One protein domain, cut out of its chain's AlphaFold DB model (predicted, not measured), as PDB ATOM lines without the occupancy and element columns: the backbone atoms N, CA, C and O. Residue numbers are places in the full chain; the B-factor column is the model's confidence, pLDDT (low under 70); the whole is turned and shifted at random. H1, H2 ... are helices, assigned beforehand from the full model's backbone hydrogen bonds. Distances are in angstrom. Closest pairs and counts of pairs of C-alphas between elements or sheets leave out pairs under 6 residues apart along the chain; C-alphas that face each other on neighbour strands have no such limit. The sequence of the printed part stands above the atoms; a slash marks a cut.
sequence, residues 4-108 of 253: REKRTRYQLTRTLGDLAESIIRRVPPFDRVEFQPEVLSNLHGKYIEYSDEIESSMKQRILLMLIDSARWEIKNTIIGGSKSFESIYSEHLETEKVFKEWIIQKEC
ATOM      1  N   ARG A   4     -24.672  28.799 -28.758       82.50
ATOM      2  CA  ARG A   4     -24.296  30.184 -29.008       82.50
ATOM      3  C   ARG A   4     -25.306  31.158 -28.414       82.50
ATOM      4  O   ARG A   4     -24.887  32.108 -27.755       82.50
ATOM      5  N   GLU A   5     -26.599  30.906 -28.566       88.00
ATOM      6  CA  GLU A   5     -27.644  31.664 -27.887       88.00
ATOM      7  C   GLU A   5     -27.453  31.568 -26.367       88.00
ATOM      8  O   GLU A   5     -27.464  32.597 -25.690       88.00
ATOM      9  N   LYS A   6     -27.148  30.370 -25.834       89.88
ATOM     10  CA  LYS A   6     -26.777  30.188 -24.417       89.88
ATOM     11  C   LYS A   6     -25.614  31.096 -24.024       89.88
ATOM     12  O   LYS A   6     -25.742  31.868 -23.076       89.88
ATOM     13  N   ARG A   7     -24.485  31.036 -24.745       88.94
ATOM     14  CA  ARG A   7     -23.298  31.871 -24.463       88.94
ATOM     15  C   ARG A   7     -23.616  33.365 -24.504       88.94
ATOM     16  O   ARG A   7     -23.200  34.092 -23.607       88.94
ATOM     17  N   THR A   8     -24.390  33.800 -25.495       89.62
ATOM     18  CA  THR A   8     -24.810  35.201 -25.635       89.62
ATOM     19  C   THR A   8     -25.663  35.629 -24.444       89.62
ATOM     20  O   THR A   8     -25.364  36.632 -23.805       89.62
ATOM     21  N   ARG A   9     -26.670  34.830 -24.071       92.94
ATOM     22  CA  ARG A   9     -27.513  35.082 -22.896       92.94
ATOM     23  C   ARG A   9     -26.697  35.153 -21.600       92.94
ATOM     24  O   ARG A   9     -26.879  36.093 -20.837       92.94
ATOM     25  N   TYR A  10     -25.749  34.236 -21.383       92.69
ATOM     26  CA  TYR A  10     -24.845  34.288 -20.223       92.69
ATOM     27  C   TYR A  10     -24.013  35.572 -20.180       92.69
ATOM     28  O   TYR A  10     -23.861  36.174 -19.115       92.69
ATOM     29  N   GLN A  11     -23.482  36.006 -21.324       91.81
ATOM     30  CA  GLN A  11     -22.722  37.248 -21.386       91.81
ATOM     31  C   GLN A  11     -23.609  38.462 -21.102       91.81
ATOM     32  O   GLN A  11     -23.192  39.367 -20.380       91.81
ATOM     33  N   LEU A  12     -24.835  38.479 -21.623       92.94
ATOM     34  CA  LEU A  12     -25.792  39.551 -21.364       92.94
ATOM     35  C   LEU A  12     -26.197  39.606 -19.890       92.94
ATOM     36  O   LEU A  12     -26.245  40.698 -19.330       92.94
ATOM     37  N   THR A  13     -26.378  38.460 -19.224       94.94
ATOM     38  CA  THR A  13     -26.591  38.416 -17.769       94.94
ATOM     39  C   THR A  13     -25.445  39.081 -17.007       94.94
ATOM     40  O   THR A  13     -25.705  39.889 -16.120       94.94
ATOM     41  N   ARG A  14     -24.182  38.796 -17.359       94.75
ATOM     42  CA  ARG A  14     -23.022  39.460 -16.732       94.75
ATOM     43  C   ARG A  14     -23.020  40.961 -17.006       94.75
ATOM     44  O   ARG A  14     -22.951  41.754 -16.081       94.75
ATOM     45  N   THR A  15     -23.197  41.330 -18.268       94.25
ATOM     46  CA  THR A  15     -23.170  42.719 -18.743       94.25
ATOM     47  C   THR A  15     -24.201  43.598 -18.031       94.25
ATOM     48  O   THR A  15     -23.893  44.707 -17.590       94.25
ATOM     49  N   LEU A  16     -25.429  43.094 -17.900       95.88
ATOM     50  CA  LEU A  16     -26.510  43.778 -17.196       95.88
ATOM     51  C   LEU A  16     -26.305  43.745 -15.680       95.88
ATOM     52  O   LEU A  16     -26.577  44.738 -15.014       95.88
ATOM     53  N   GLY A  17     -25.770  42.648 -15.138       97.00
ATOM     54  CA  GLY A  17     -25.400  42.551 -13.728       97.00
ATOM     55  C   GLY A  17     -24.345  43.581 -13.321       97.00
ATOM     56  O   GLY A  17     -24.469  44.204 -12.272       97.00
ATOM     57  N   ASP A  18     -23.346  43.817 -14.168       96.31
ATOM     58  CA  ASP A  18     -22.313  44.831 -13.939       96.31
ATOM     59  C   ASP A  18     -22.866  46.254 -14.106       96.31
ATOM     60  O   ASP A  18     -22.339  47.212 -13.534       96.31
ATOM     61  N   LEU A  19     -23.928  46.432 -14.901       96.38
ATOM     62  CA  LEU A  19     -24.639  47.712 -15.011       96.38
ATOM     63  C   LEU A  19     -25.438  47.992 -13.744       96.38
ATOM     64  O   LEU A  19     -25.289  49.071 -13.179       96.38
ATOM     65  N   ALA A  20     -26.197  47.006 -13.266       96.88
ATOM     66  CA  ALA A  20     -26.902  47.090 -11.994       96.88
ATOM     67  C   ALA A  20     -25.931  47.372 -10.839       96.88
ATOM     68  O   ALA A  20     -26.163  48.285 -10.056       96.88
ATOM     69  N   GLU A  21     -24.791  46.672 -10.775       97.44
ATOM     70  CA  GLU A  21     -23.768  46.946  -9.761       97.44
ATOM     71  C   GLU A  21     -23.239  48.384  -9.850       97.44
ATOM     72  O   GLU A  21     -23.144  49.053  -8.823       97.44
ATOM     73  N   SER A  22     -22.947  48.887 -11.054       96.06
ATOM     74  CA  SER A  22     -22.483  50.273 -11.239       96.06
ATOM     75  C   SER A  22     -23.513  51.292 -10.733       96.06
ATOM     76  O   SER A  22     -23.142  52.263 -10.078       96.06
ATOM     77  N   ILE A  23     -24.801  51.058 -11.010       95.06
ATOM     78  CA  ILE A  23     -25.917  51.919 -10.594       95.06
ATOM     79  C   ILE A  23     -26.103  51.875  -9.075       95.06
ATOM     80  O   ILE A  23     -26.107  52.918  -8.426       95.06
ATOM     81  N   ILE A  24     -26.203  50.676  -8.495       95.50
ATOM     82  CA  ILE A  24     -26.447  50.463  -7.061       95.50
ATOM     83  C   ILE A  24     -25.281  51.005  -6.223       95.50
ATOM     84  O   ILE A  24     -25.490  51.634  -5.190       95.50
ATOM     85  N   ARG A  25     -24.036  50.819  -6.681       94.75
ATOM     86  CA  ARG A  25     -22.849  51.402  -6.036       94.75
ATOM     87  C   ARG A  25     -22.698  52.902  -6.269       94.75
ATOM     88  O   ARG A  25     -21.783  53.488  -5.697       94.75
ATOM     89  N   ARG A  26     -23.537  53.505  -7.117       92.06
ATOM     90  CA  ARG A  26     -23.435  54.911  -7.519       92.06
ATOM     91  C   ARG A  26     -22.053  55.247  -8.099       92.06
ATOM     92  O   ARG A  26     -21.460  56.265  -7.768       92.06
ATOM     93  N   VAL A  27     -21.516  54.374  -8.956       92.81
ATOM     94  CA  VAL A  27     -20.262  54.625  -9.692       92.81
ATOM     95  C   VAL A  27     -20.544  55.624 -10.820       92.81
ATOM     96  O   VAL A  27     -21.585  55.491 -11.468       92.81
ATOM     97  N   PRO A  28     -19.652  56.595 -11.110       90.38
ATOM     98  CA  PRO A  28     -19.856  57.527 -12.213       90.38
ATOM     99  C   PRO A  28     -20.238  56.836 -13.536       90.38
ATOM    100  O   PRO A  28     -19.624  55.826 -13.894       90.38
ATOM    101  N   PRO A  29     -21.235  57.364 -14.274       89.56
ATOM    102  CA  PRO A  29     -21.935  58.637 -14.042       89.56
ATOM    103  C   PRO A  29     -23.194  58.536 -13.155       89.56
ATOM    104  O   PRO A  29     -23.951  59.499 -13.051       89.56
ATOM    105  N   PHE A  30     -23.450  57.387 -12.527       91.31
ATOM    106  CA  PHE A  30     -24.639  57.164 -11.695       91.31
ATOM    107  C   PHE A  30     -24.516  57.770 -10.287       91.31
ATOM    108  O   PHE A  30     -25.490  57.795  -9.539       91.31
ATOM    109  N   ASP A  31     -23.341  58.296  -9.927       89.56
ATOM    110  CA  ASP A  31     -23.079  58.988  -8.662       89.56
ATOM    111  C   ASP A  31     -24.007  60.190  -8.456       89.56
ATOM    112  O   ASP A  31     -24.494  60.415  -7.348       89.56
ATOM    113  N   ARG A  32     -24.318  60.909  -9.537       83.75
ATOM    114  CA  ARG A  32     -25.055  62.185  -9.511       83.75
ATOM    115  C   ARG A  32     -26.521  62.073  -9.902       83.75
ATOM    116  O   ARG A  32     -27.221  63.080  -9.907       83.75
ATOM    117  N   VAL A  33     -26.977  60.880 -10.262       83.94
ATOM    118  CA  VAL A  33     -28.350  60.679 -10.718       83.94
ATOM    119  C   VAL A  33     -29.273  60.612  -9.507       83.94
ATOM    120  O   VAL A  33     -29.022  59.877  -8.549       83.94
ATOM    121  N   GLU A  34     -30.352  61.385  -9.552       86.56
ATOM    122  CA  GLU A  34     -31.466  61.222  -8.628       86.56
ATOM    123  C   GLU A  34     -32.359  60.082  -9.123       86.56
ATOM    124  O   GLU A  34     -32.771  60.048 -10.285       86.56
ATOM    125  N   PHE A  35     -32.618  59.107  -8.256       84.25
ATOM    126  CA  PHE A  35     -33.429  57.953  -8.613       84.25
ATOM    127  C   PHE A  35     -34.886  58.194  -8.240       84.25
ATOM    128  O   PHE A  35     -35.203  58.539  -7.103       84.25
ATOM    129  N   GLN A  36     -35.769  57.957  -9.206       86.69
ATOM    130  CA  GLN A  36     -37.211  58.025  -8.999       86.69
ATOM    131  C   GLN A  36     -37.640  56.947  -7.979       86.69
ATOM    132  O   GLN A  36     -37.240  55.786  -8.126       86.69
ATOM    133  N   PRO A  37     -38.463  57.270  -6.965       88.38
ATOM    134  CA  PRO A  37     -38.923  56.291  -5.977       88.38
ATOM    135  C   PRO A  37     -39.606  55.067  -6.596       88.38
ATOM    136  O   PRO A  37     -39.491  53.965  -6.072       88.38
ATOM    137  N   GLU A  38     -40.277  55.242  -7.737       89.00
ATOM    138  CA  GLU A  38     -40.996  54.193  -8.459       89.00
ATOM    139  C   GLU A  38     -40.079  53.066  -8.966       89.00
ATOM    140  O   GLU A  38     -40.568  51.965  -9.214       89.00
ATOM    141  N   VAL A  39     -38.769  53.307  -9.124       90.88
ATOM    142  CA  VAL A  39     -37.807  52.273  -9.559       90.88
ATOM    143  C   VAL A  39     -36.988  51.687  -8.422       90.88
ATOM    144  O   VAL A  39     -36.401  50.625  -8.600       90.88
ATOM    145  N   LEU A  40     -36.958  52.329  -7.256       90.81
ATOM    146  CA  LEU A  40     -36.206  51.846  -6.105       90.81
ATOM    147  C   LEU A  40     -37.010  50.800  -5.339       90.81
ATOM    148  O   LEU A  40     -38.208  50.954  -5.113       90.81
ATOM    149  N   SER A  41     -36.337  49.754  -4.863       88.06
ATOM    150  CA  SER A  41     -36.924  48.956  -3.792       88.06
ATOM    151  C   SER A  41     -36.910  49.774  -2.508       88.06
ATOM    152  O   SER A  41     -36.046  50.634  -2.318       88.06
ATOM    153  N   ASN A  42     -37.836  49.486  -1.591       88.38
ATOM    154  CA  ASN A  42     -37.874  50.171  -0.297       88.38
ATOM    155  C   ASN A  42     -36.511  50.113   0.418       88.38
ATOM    156  O   ASN A  42     -36.049  51.109   0.962       88.38
ATOM    157  N   LEU A  43     -35.834  48.962   0.358       91.38
ATOM    158  CA  LEU A  43     -34.510  48.787   0.955       91.38
ATOM    159  C   LEU A  43     -33.454  49.657   0.271       91.38
ATOM    160  O   LEU A  43     -32.677  50.311   0.960       91.38
ATOM    161  N   HIS A  44     -33.430  49.701  -1.063       93.50
ATOM    162  CA  HIS A  44     -32.467  50.528  -1.785       93.50
ATOM    163  C   HIS A  44     -32.702  52.024  -1.529       93.50
ATOM    164  O   HIS A  44     -31.749  52.751  -1.257       93.50
ATOM    165  N   GLY A  45     -33.961  52.475  -1.525       92.19
ATOM    166  CA  GLY A  45     -34.308  53.858  -1.192       92.19
ATOM    167  C   GLY A  45     -33.842  54.253   0.208       92.19
ATOM    168  O   GLY A  45     -33.172  55.269   0.365       92.19
ATOM    169  N   LYS A  46     -34.096  53.401   1.209       93.00
ATOM    170  CA  LYS A  46     -33.664  53.640   2.595       93.00
ATOM    171  C   LYS A  46     -32.149  53.581   2.766       93.00
ATOM    172  O   LYS A  46     -31.595  54.339   3.554       93.00
ATOM    173  N   TYR A  47     -31.471  52.719   2.011       93.69
ATOM    174  CA  TYR A  47     -30.010  52.682   1.970       93.69
ATOM    175  C   TYR A  47     -29.414  53.991   1.439       93.69
ATOM    176  O   TYR A  47     -28.427  54.472   1.989       93.69
ATOM    177  N   ILE A  48     -30.006  54.568   0.389       91.94
ATOM    178  CA  ILE A  48     -29.563  55.855  -0.161       91.94
ATOM    179  C   ILE A  48     -29.849  56.983   0.831       91.94
ATOM    180  O   ILE A  48     -28.947  57.761   1.126       91.94
ATOM    181  N   GLU A  49     -31.077  57.051   1.352       91.94
ATOM    182  CA  GLU A  49     -31.527  58.098   2.278       91.94
ATOM    183  C   GLU A  49     -30.642  58.177   3.524       91.94
ATOM    184  O   GLU A  49     -30.189  59.255   3.894       91.94
ATOM    185  N   TYR A  50     -30.350  57.028   4.134       93.06
ATOM    186  CA  TYR A  50     -29.597  56.965   5.382       93.06
ATOM    187  C   TYR A  50     -28.143  56.550   5.199       93.06
ATOM    188  O   TYR A  50     -27.519  56.088   6.157       93.06
ATOM    189  N   SER A  51     -27.591  56.682   3.987       91.31
ATOM    190  CA  SER A  51     -26.257  56.162   3.696       91.31
ATOM    191  C   SER A  51     -25.250  56.661   4.725       91.31
ATOM    192  O   SER A  51     -24.599  55.849   5.356       91.31
ATOM    193  N   ASP A  52     -25.187  57.947   5.050       92.81
ATOM    194  CA  ASP A  52     -24.179  58.463   5.990       92.81
ATOM    195  C   ASP A  52     -24.326  57.962   7.442       92.81
ATOM    196  O   ASP A  52     -23.349  57.954   8.188       92.81
ATOM    197  N   GLU A  53     -25.498  57.451   7.827       94.38
ATOM    198  CA  GLU A  53     -25.796  56.991   9.190       94.38
ATOM    199  C   GLU A  53     -25.608  55.484   9.404       94.38
ATOM    200  O   GLU A  53     -25.531  55.025  10.548       94.38
ATOM    201  N   ILE A  54     -25.568  54.696   8.330       93.88
ATOM    202  CA  ILE A  54     -25.429  53.241   8.428       93.88
ATOM    203  C   ILE A  54     -23.965  52.891   8.731       93.88
ATOM    204  O   ILE A  54     -23.034  53.381   8.083       93.88
ATOM    205  N   GLU A  55     -23.750  51.995   9.695       94.06
ATOM    206  CA  GLU A  55     -22.419  51.477  10.020       94.06
ATOM    207  C   GLU A  55     -21.767  50.802   8.797       94.06
ATOM    208  O   GLU A  55     -22.419  50.063   8.059       94.06
ATOM    209  N   SER A  56     -20.463  51.008   8.590       92.50
ATOM    210  CA  SER A  56     -19.718  50.501   7.425       92.50
ATOM    211  C   SER A  56     -19.867  48.995   7.182       92.50
ATOM    212  O   SER A  56     -19.987  48.566   6.034       92.50
ATOM    213  N   SER A  57     -19.888  48.186   8.244       92.88
ATOM    214  CA  SER A  57     -20.063  46.732   8.139       92.88
ATOM    215  C   SER A  57     -21.449  46.366   7.583       92.88
ATOM    216  O   SER A  57     -21.573  45.527   6.686       92.88
ATOM    217  N   MET A  58     -22.491  47.053   8.052       94.06
ATOM    218  CA  MET A  58     -23.873  46.884   7.615       94.06
ATOM    219  C   MET A  58     -24.081  47.415   6.193       94.06
ATOM    220  O   MET A  58     -24.698  46.730   5.379       94.06
ATOM    221  N   LYS A  59     -23.486  48.570   5.851       94.44
ATOM    222  CA  LYS A  59     -23.482  49.128   4.486       94.44
ATOM    223  C   LYS A  59     -23.019  48.108   3.462       94.44
ATOM    224  O   LYS A  59     -23.688  47.906   2.456       94.44
ATOM    225  N   GLN A  60     -21.880  47.467   3.720       95.19
ATOM    226  CA  GLN A  60     -21.295  46.516   2.780       95.19
ATOM    227  C   GLN A  60     -22.197  45.295   2.574       95.19
ATOM    228  O   GLN A  60     -22.343  44.830   1.444       95.19
ATOM    229  N   ARG A  61     -22.828  44.798   3.645       96.19
ATOM    230  CA  ARG A  61     -23.776  43.680   3.568       96.19
ATOM    231  C   ARG A  61     -25.028  44.050   2.773       96.19
ATOM    232  O   ARG A  61     -25.413  43.300   1.883       96.19
ATOM    233  N   ILE A  62     -25.626  45.211   3.053       96.31
ATOM    234  CA  ILE A  62     -26.804  45.711   2.323       96.31
ATOM    235  C   ILE A  62     -26.465  45.880   0.842       96.31
ATOM    236  O   ILE A  62     -27.209  45.424  -0.020       96.31
ATOM    237  N   LEU A  63     -25.317  46.486   0.543       96.12
ATOM    238  CA  LEU A  63     -24.881  46.729  -0.824       96.12
ATOM    239  C   LEU A  63     -24.691  45.422  -1.603       96.12
ATOM    240  O   LEU A  63     -25.170  45.305  -2.728       96.12
ATOM    241  N   LEU A  64     -24.040  44.426  -0.991       96.81
ATOM    242  CA  LEU A  64     -23.870  43.103  -1.591       96.81
ATOM    243  C   LEU A  64     -25.221  42.427  -1.857       96.81
ATOM    244  O   LEU A  64     -25.453  41.956  -2.966       96.81
ATOM    245  N   MET A  65     -26.129  42.455  -0.880       97.00
ATOM    246  CA  MET A  65     -27.484  41.920  -1.023       97.00
ATOM    247  C   MET A  65     -28.249  42.573  -2.184       97.00
ATOM    248  O   MET A  65     -28.853  41.868  -2.992       97.00
ATOM    249  N   LEU A  66     -28.223  43.907  -2.292       96.94
ATOM    250  CA  LEU A  66     -28.915  44.635  -3.361       96.94
ATOM    251  C   LEU A  66     -28.376  44.250  -4.747       96.94
ATOM    252  O   LEU A  66     -29.163  44.047  -5.678       96.94
ATOM    253  N   ILE A  67     -27.050  44.123  -4.873       97.62
ATOM    254  CA  ILE A  67     -26.365  43.723  -6.110       97.62
ATOM    255  C   ILE A  67     -26.703  42.277  -6.481       97.62
ATOM    256  O   ILE A  67     -27.041  42.004  -7.634       97.62
ATOM    257  N   ASP A  68     -26.631  41.352  -5.522       97.12
ATOM    258  CA  ASP A  68     -26.917  39.938  -5.765       97.12
ATOM    259  C   ASP A  68     -28.389  39.712  -6.117       97.12
ATOM    260  O   ASP A  68     -28.678  38.926  -7.019       97.12
ATOM    261  N   SER A  69     -29.307  40.452  -5.487       96.06
ATOM    262  CA  SER A  69     -30.732  40.461  -5.842       96.06
ATOM    263  C   SER A  69     -30.940  40.886  -7.299       96.06
ATOM    264  O   SER A  69     -31.511  40.138  -8.094       96.06
ATOM    265  N   ALA A  70     -30.364  42.025  -7.706       96.88
ATOM    266  CA  ALA A  70     -30.456  42.497  -9.086       96.88
ATOM    267  C   ALA A  70     -29.860  41.487 -10.085       96.88
ATOM    268  O   ALA A  70     -30.467  41.175 -11.111       96.88
ATOM    269  N   ARG A  71     -28.685  40.920  -9.783       97.00
ATOM    270  CA  ARG A  71     -28.034  39.901 -10.624       97.00
ATOM    271  C   ARG A  71     -28.859  38.624 -10.739       97.00
ATOM    272  O   ARG A  71     -28.921  38.043 -11.827       97.00
ATOM    273  N   TRP A  72     -29.475  38.178  -9.648       95.75
ATOM    274  CA  TRP A  72     -30.338  37.002  -9.635       95.75
ATOM    275  C   TRP A  72     -31.587  37.213 -10.498       95.75
ATOM    276  O   TRP A  72     -31.879  36.369 -11.347       95.75
ATOM    277  N   GLU A  73     -32.248  38.367 -10.384       95.38
ATOM    278  CA  GLU A  73     -33.411  38.717 -11.210       95.38
ATOM    279  C   GLU A  73     -33.065  38.816 -12.703       95.38
ATOM    280  O   GLU A  73     -33.750  38.241 -13.556       95.38
ATOM    281  N   ILE A  74     -31.946  39.467 -13.044       96.00
ATOM    282  CA  ILE A  74     -31.433  39.541 -14.424       96.00
ATOM    283  C   ILE A  74     -31.177  38.137 -14.975       96.00
ATOM    284  O   ILE A  74     -31.543  37.822 -16.110       96.00
ATOM    285  N   LYS A  75     -30.542  37.274 -14.178       95.25
ATOM    286  CA  LYS A  75     -30.259  35.891 -14.561       95.25
ATOM    287  C   LYS A  75     -31.557  35.129 -14.831       95.25
ATOM    288  O   LYS A  75     -31.694  34.540 -15.903       95.25
ATOM    289  N   ASN A  76     -32.516  35.176 -13.910       93.69
ATOM    290  CA  ASN A  76     -33.808  34.513 -14.072       93.69
ATOM    291  C   ASN A  76     -34.554  35.001 -15.310       93.69
ATOM    292  O   ASN A  76     -35.093  34.191 -16.058       93.69
ATOM    293  N   THR A  77     -34.520  36.306 -15.566       92.62
ATOM    294  CA  THR A  77     -35.184  36.917 -16.718       92.62
ATOM    295  C   THR A  77     -34.588  36.448 -18.052       92.62
ATOM    296  O   THR A  77     -35.312  36.227 -19.021       92.62
ATOM    297  N   ILE A  78     -33.263  36.286 -18.128       93.25
ATOM    298  CA  ILE A  78     -32.566  36.063 -19.405       93.25
ATOM    299  C   ILE A  78     -32.340  34.582 -19.706       93.25
ATOM    300  O   ILE A  78     -32.481  34.169 -20.861       93.25
ATOM    301  N   ILE A  79     -31.946  33.794 -18.706       91.31
ATOM    302  CA  ILE A  79     -31.625  32.368 -18.871       91.31
ATOM    303  C   ILE A  79     -32.599  31.436 -18.146       91.31
ATOM    304  O   ILE A  79     -32.558  30.230 -18.387       91.31
ATOM    305  N   GLY A  80     -33.478  31.971 -17.296       85.88
ATOM    306  CA  GLY A  80     -34.305  31.176 -16.395       85.88
ATOM    307  C   GLY A  80     -33.550  30.743 -15.137       85.88
ATOM    308  O   GLY A  80     -32.326  30.584 -15.125       85.88
ATOM    309  N   GLY A  81     -34.296  30.518 -14.060       79.88
ATOM    310  CA  GLY A  81     -33.783  29.936 -12.826       79.88
ATOM    311  C   GLY A  81     -34.832  29.063 -12.156       79.88
ATOM    312  O   GLY A  81     -36.029  29.280 -12.313       79.88
ATOM    313  N   SER A  82     -34.369  28.036 -11.444       71.88
ATOM    314  CA  SER A  82     -35.225  27.072 -10.737       71.88
ATOM    315  C   SER A  82     -35.186  27.216  -9.218       71.88
ATOM    316  O   SER A  82     -35.998  26.614  -8.524       71.88
ATOM    317  N   LYS A  83     -34.228  27.985  -8.692       86.81
ATOM    318  CA  LYS A  83     -34.005  28.177  -7.259       86.81
ATOM    319  C   LYS A  83     -34.366  29.602  -6.874       86.81
ATOM    320  O   LYS A  83     -33.923  30.535  -7.546       86.81
ATOM    321  N   SER A  84     -35.140  29.746  -5.801       89.19
ATOM    322  CA  SER A  84     -35.525  31.048  -5.257       89.19
ATOM    323  C   SER A  84     -34.306  31.789  -4.695       89.19
ATOM    324  O   SER A  84     -33.307  31.148  -4.339       89.19
ATOM    325  N   PHE A  85     -34.367  33.120  -4.618       89.56
ATOM    326  CA  PHE A  85     -33.273  33.942  -4.097       89.56
ATOM    327  C   PHE A  85     -32.907  33.529  -2.666       89.56
ATOM    328  O   PHE A  85     -31.737  33.292  -2.365       89.56
ATOM    329  N   GLU A  86     -33.926  33.304  -1.836       89.75
ATOM    330  CA  GLU A  86     -33.826  32.874  -0.438       89.75
ATOM    331  C   GLU A  86     -33.027  31.576  -0.288       89.75
ATOM    332  O   GLU A  86     -32.274  31.405   0.668       89.75
ATOM    333  N   SER A  87     -33.181  30.652  -1.242       90.69
ATOM    334  CA  SER A  87     -32.505  29.353  -1.202       90.69
ATOM    335  C   SER A  87     -31.020  29.420  -1.564       90.69
ATOM    336  O   SER A  87     -30.266  28.514  -1.213       90.69
ATOM    337  N   ILE A  88     -30.603  30.453  -2.302       91.62
ATOM    338  CA  ILE A  88     -29.217  30.634  -2.751       91.62
ATOM    339  C   ILE A  88     -28.460  31.541  -1.780       91.62
ATOM    340  O   ILE A  88     -27.285  31.292  -1.529       91.62
ATOM    341  N   TYR A  89     -29.138  32.553  -1.239       91.69
ATOM    342  CA  TYR A  89     -28.544  33.643  -0.473       91.69
ATOM    343  C   TYR A  89     -29.205  33.802   0.900       91.69
ATOM    344  O   TYR A  89     -29.786  34.837   1.233       91.69
ATOM    345  N   SER A  90     -29.153  32.754   1.716       91.81
ATOM    346  CA  SER A  90     -29.791  32.745   3.040       91.81
ATOM    347  C   SER A  90     -29.274  33.850   3.979       91.81
ATOM    348  O   SER A  90     -30.029  34.413   4.769       91.81
ATOM    349  N   GLU A  91     -28.002  34.221   3.850       92.81
ATOM    350  CA  GLU A  91     -27.326  35.289   4.589       92.81
ATOM    351  C   GLU A  91     -27.856  36.692   4.253       92.81
ATOM    352  O   GLU A  91     -27.792  37.616   5.077       92.81
ATOM    353  N   HIS A  92     -28.422  36.854   3.055       94.12
ATOM    354  CA  HIS A  92     -29.036  38.105   2.623       94.12
ATOM    355  C   HIS A  92     -30.378  38.325   3.317       94.12
ATOM    356  O   HIS A  92     -30.697  39.463   3.644       94.12
ATOM    357  N   LEU A  93     -31.104  37.261   3.674       92.06
ATOM    358  CA  LEU A  93     -32.354  37.369   4.439       92.06
ATOM    359  C   LEU A  93     -32.118  37.918   5.844       92.06
ATOM    360  O   LEU A  93     -32.875  38.762   6.324       92.06
ATOM    361  N   GLU A  94     -31.042  37.476   6.496       93.00
ATOM    362  CA  GLU A  94     -30.666  38.010   7.805       93.00
ATOM    363  C   GLU A  94     -30.232  39.476   7.694       93.00
ATOM    364  O   GLU A  94     -30.585  40.306   8.526       93.00
ATOM    365  N   THR A  95     -29.503  39.824   6.631       94.06
ATOM    366  CA  THR A  95     -29.125  41.217   6.350       94.06
ATOM    367  C   THR A  95     -30.354  42.102   6.130       94.06
ATOM    368  O   THR A  95     -30.448  43.175   6.728       94.06
ATOM    369  N   GLU A  96     -31.312  41.649   5.323       93.31
ATOM    370  CA  GLU A  96     -32.572  42.346   5.074       93.31
ATOM    371  C   GLU A  96     -33.360  42.562   6.367       93.31
ATOM    372  O   GLU A  96     -33.839  43.669   6.623       93.31
ATOM    373  N   LYS A  97     -33.480  41.519   7.192       94.00
ATOM    374  CA  LYS A  97     -34.188  41.575   8.471       94.00
ATOM    375  C   LYS A  97     -33.569  42.610   9.410       94.00
ATOM    376  O   LYS A  97     -34.280  43.502   9.871       94.00
ATOM    377  N   VAL A  98     -32.257  42.529   9.641       94.19
ATOM    378  CA  VAL A  98     -31.532  43.472  10.507       94.19
ATOM    379  C   VAL A  98     -31.688  44.904  10.001       94.19
ATOM    380  O   VAL A  98     -31.941  45.817  10.785       94.19
ATOM    381  N   PHE A  99     -31.594  45.115   8.685       94.69
ATOM    382  CA  PHE A  99     -31.731  46.455   8.130       94.69
ATOM    383  C   PHE A  99     -33.162  46.999   8.254       94.69
ATOM    384  O   PHE A  99     -33.346  48.161   8.609       94.69
ATOM    385  N   LYS A 100     -34.190  46.166   8.050       93.12
ATOM    386  CA  LYS A 100     -35.595  46.548   8.289       93.12
ATOM    387  C   LYS A 100     -35.846  46.943   9.742       93.12
ATOM    388  O   LYS A 100     -36.509  47.947   9.988       93.12
ATOM    389  N   GLU A 101     -35.314  46.184  10.697       92.75
ATOM    390  CA  GLU A 101     -35.414  46.508  12.126       92.75
ATOM    391  C   GLU A 101     -34.726  47.841  12.446       92.75
ATOM    392  O   GLU A 101     -35.299  48.679  13.145       92.75
ATOM    393  N   TRP A 102     -33.543  48.075  11.871       93.56
ATOM    394  CA  TRP A 102     -32.824  49.340  12.002       93.56
ATOM    395  C   TRP A 102     -33.623  50.526  11.440       93.56
ATOM    396  O   TRP A 102     -33.732  51.554  12.107       93.56
ATOM    397  N   ILE A 103     -34.252  50.378  10.266       91.88
ATOM    398  CA  ILE A 103     -35.117  51.413   9.667       91.88
ATOM    399  C   ILE A 103     -36.292  51.741  10.597       91.88
ATOM    400  O   ILE A 103     -36.554  52.910  10.867       91.88
ATOM    401  N   ILE A 104     -36.977  50.722  11.131       90.25
ATOM    402  CA  ILE A 104     -38.112  50.912  12.053       90.25
ATOM    403  C   ILE A 104     -37.682  51.700  13.297       90.25
ATOM    404  O   ILE A 104     -38.402  52.594  13.747       90.25
ATOM    405  N   GLN A 105     -36.509  51.379  13.851       89.69
ATOM    406  CA  GLN A 105     -35.952  52.105  14.992       89.69
ATOM    407  C   GLN A 105     -35.617  53.556  14.637       89.69
ATOM    408  O   GLN A 105     -35.898  54.451  15.432       89.69
ATOM    409  N   LYS A 106     -35.050  53.801  13.451       88.44
ATOM    410  CA  LYS A 106     -34.671  55.141  12.986       88.44
ATOM    411  C   LYS A 106     -35.857  56.047  12.708       88.44
ATOM    412  O   LYS A 106     -35.846  57.207  13.100       88.44
ATOM    413  N   GLU A 107     -36.889  55.522  12.065       87.81
ATOM    414  CA  GLU A 107     -38.050  56.321  11.677       87.81
ATOM    415  C   GLU A 107     -39.022  56.567  12.834       87.81
ATOM    416  O   GLU A 107     -39.977  57.328  12.670       87.81
ATOM    417  N   CYS A 108     -38.818  55.921  13.993       72.31
ATOM    418  CA  CYS A 108     -39.735  55.948  15.139       72.31
ATOM    419  C   CYS A 108     -41.198  55.659  14.746       72.31
ATOM    420  O   CYS A 108     -42.139  56.066  15.429       72.31
TER     421      CYS A 108
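AT A GLANCE: This is residues 4 to 108 of the 253 residues of an uncharacterized protein of Syntrophobacter fumaroxidans (strain DSM 10017 / MPOB) (UniProt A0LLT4). The long helix H3 runs through the middle of an elongated helical body, with H1 alongside it on one side and H5 crossing its first part, residues 58 to 65, at a steep angle on another side. H1 and H5 reach out toward opposite ends of the long axis, the short H2 sits near H3 and H5, the four-residue H4 lies at the turn from H3 to H5, and a long loop, residues 25 to 41, swings from H1 to H2. The printed part has 105 residues with five named helices, H1 to H5 in that order along the chain, and no named strand; the class is all helix. It is only just compact, close to loose, with a radius of gyration of the C-alphas of 15.0 A, and spans 52 by 33 by 25 A.

HOW THE PARTS SIT: The hub is H3, residues 56 to 79, which touches three other helices. H1, residues 4 to 24, touches it at a shallow tilt of 29 degrees, opposite ways; the closest C-alphas, those of Gly 17 and Arg 71, are 4.9 A apart. H5, residues 90 to 107, touches H3 at a steep tilt of 55 degrees, opposite ways, through residues 92 to 99 of H5 and 58 to 65 of H3 alone; the closest C-alphas, those of Met 65 and His 92, are 5.5 A apart. H2, residues 42 to 49, forms a helical hairpin with H3 at a steep tilt of 44 degrees, opposite ways. These two only just touch, with 3 pairs of C-alphas within 8 A, the closest those of His 44 and Leu 66 at 7.1 A. H2 and H5 also only just touch, with 3 such pairs, the closest being Lys 46 and Ile 103 at 7.6 A; their tilt is steep, 58 degrees, the same way. The helix packing is mostly crossed: of these four touching pairs, 1 is at a shallow tilt. H4, residues 85 to 88, is close to H3 but not clearly touching, with the C-alphas of Trp 72 and Phe 85 closest at 7.0 A. It is likewise close to H5 but not clearly touching, with the C-alphas of Glu 86 and Leu 93 closest at 6.8 A. H1 is apart from H4 and H5, and only just apart from H2, at 8.0 A. In H1, H2 and H3 every O i to N i+4 pair is within hydrogen-bond range, in H5 13 of 14 are, and H4 is too short for such a pair.

IN THESE COORDINATES: H3 measures 34.1 A from C-alpha 56 at (-19.718, 50.501, 7.425) to C-alpha 79. H1 measures 30.0 A and begins with C-alpha 4 at (-24.296, 30.184, -29.008). H5 measures 26.4 A and ends with C-alpha 107 at (-38.050, 56.321, 11.677). H2 and H4 are shorter.

THE WHOLE: The two C-alphas farthest apart, those of Arg 4 and Cys 108, are 53.4 A apart. The printed part has no cut. The link from H1 to H2 is long, with 17 residues. The mean pLDDT of the printed part is 92.0, and no printed residue is under 70.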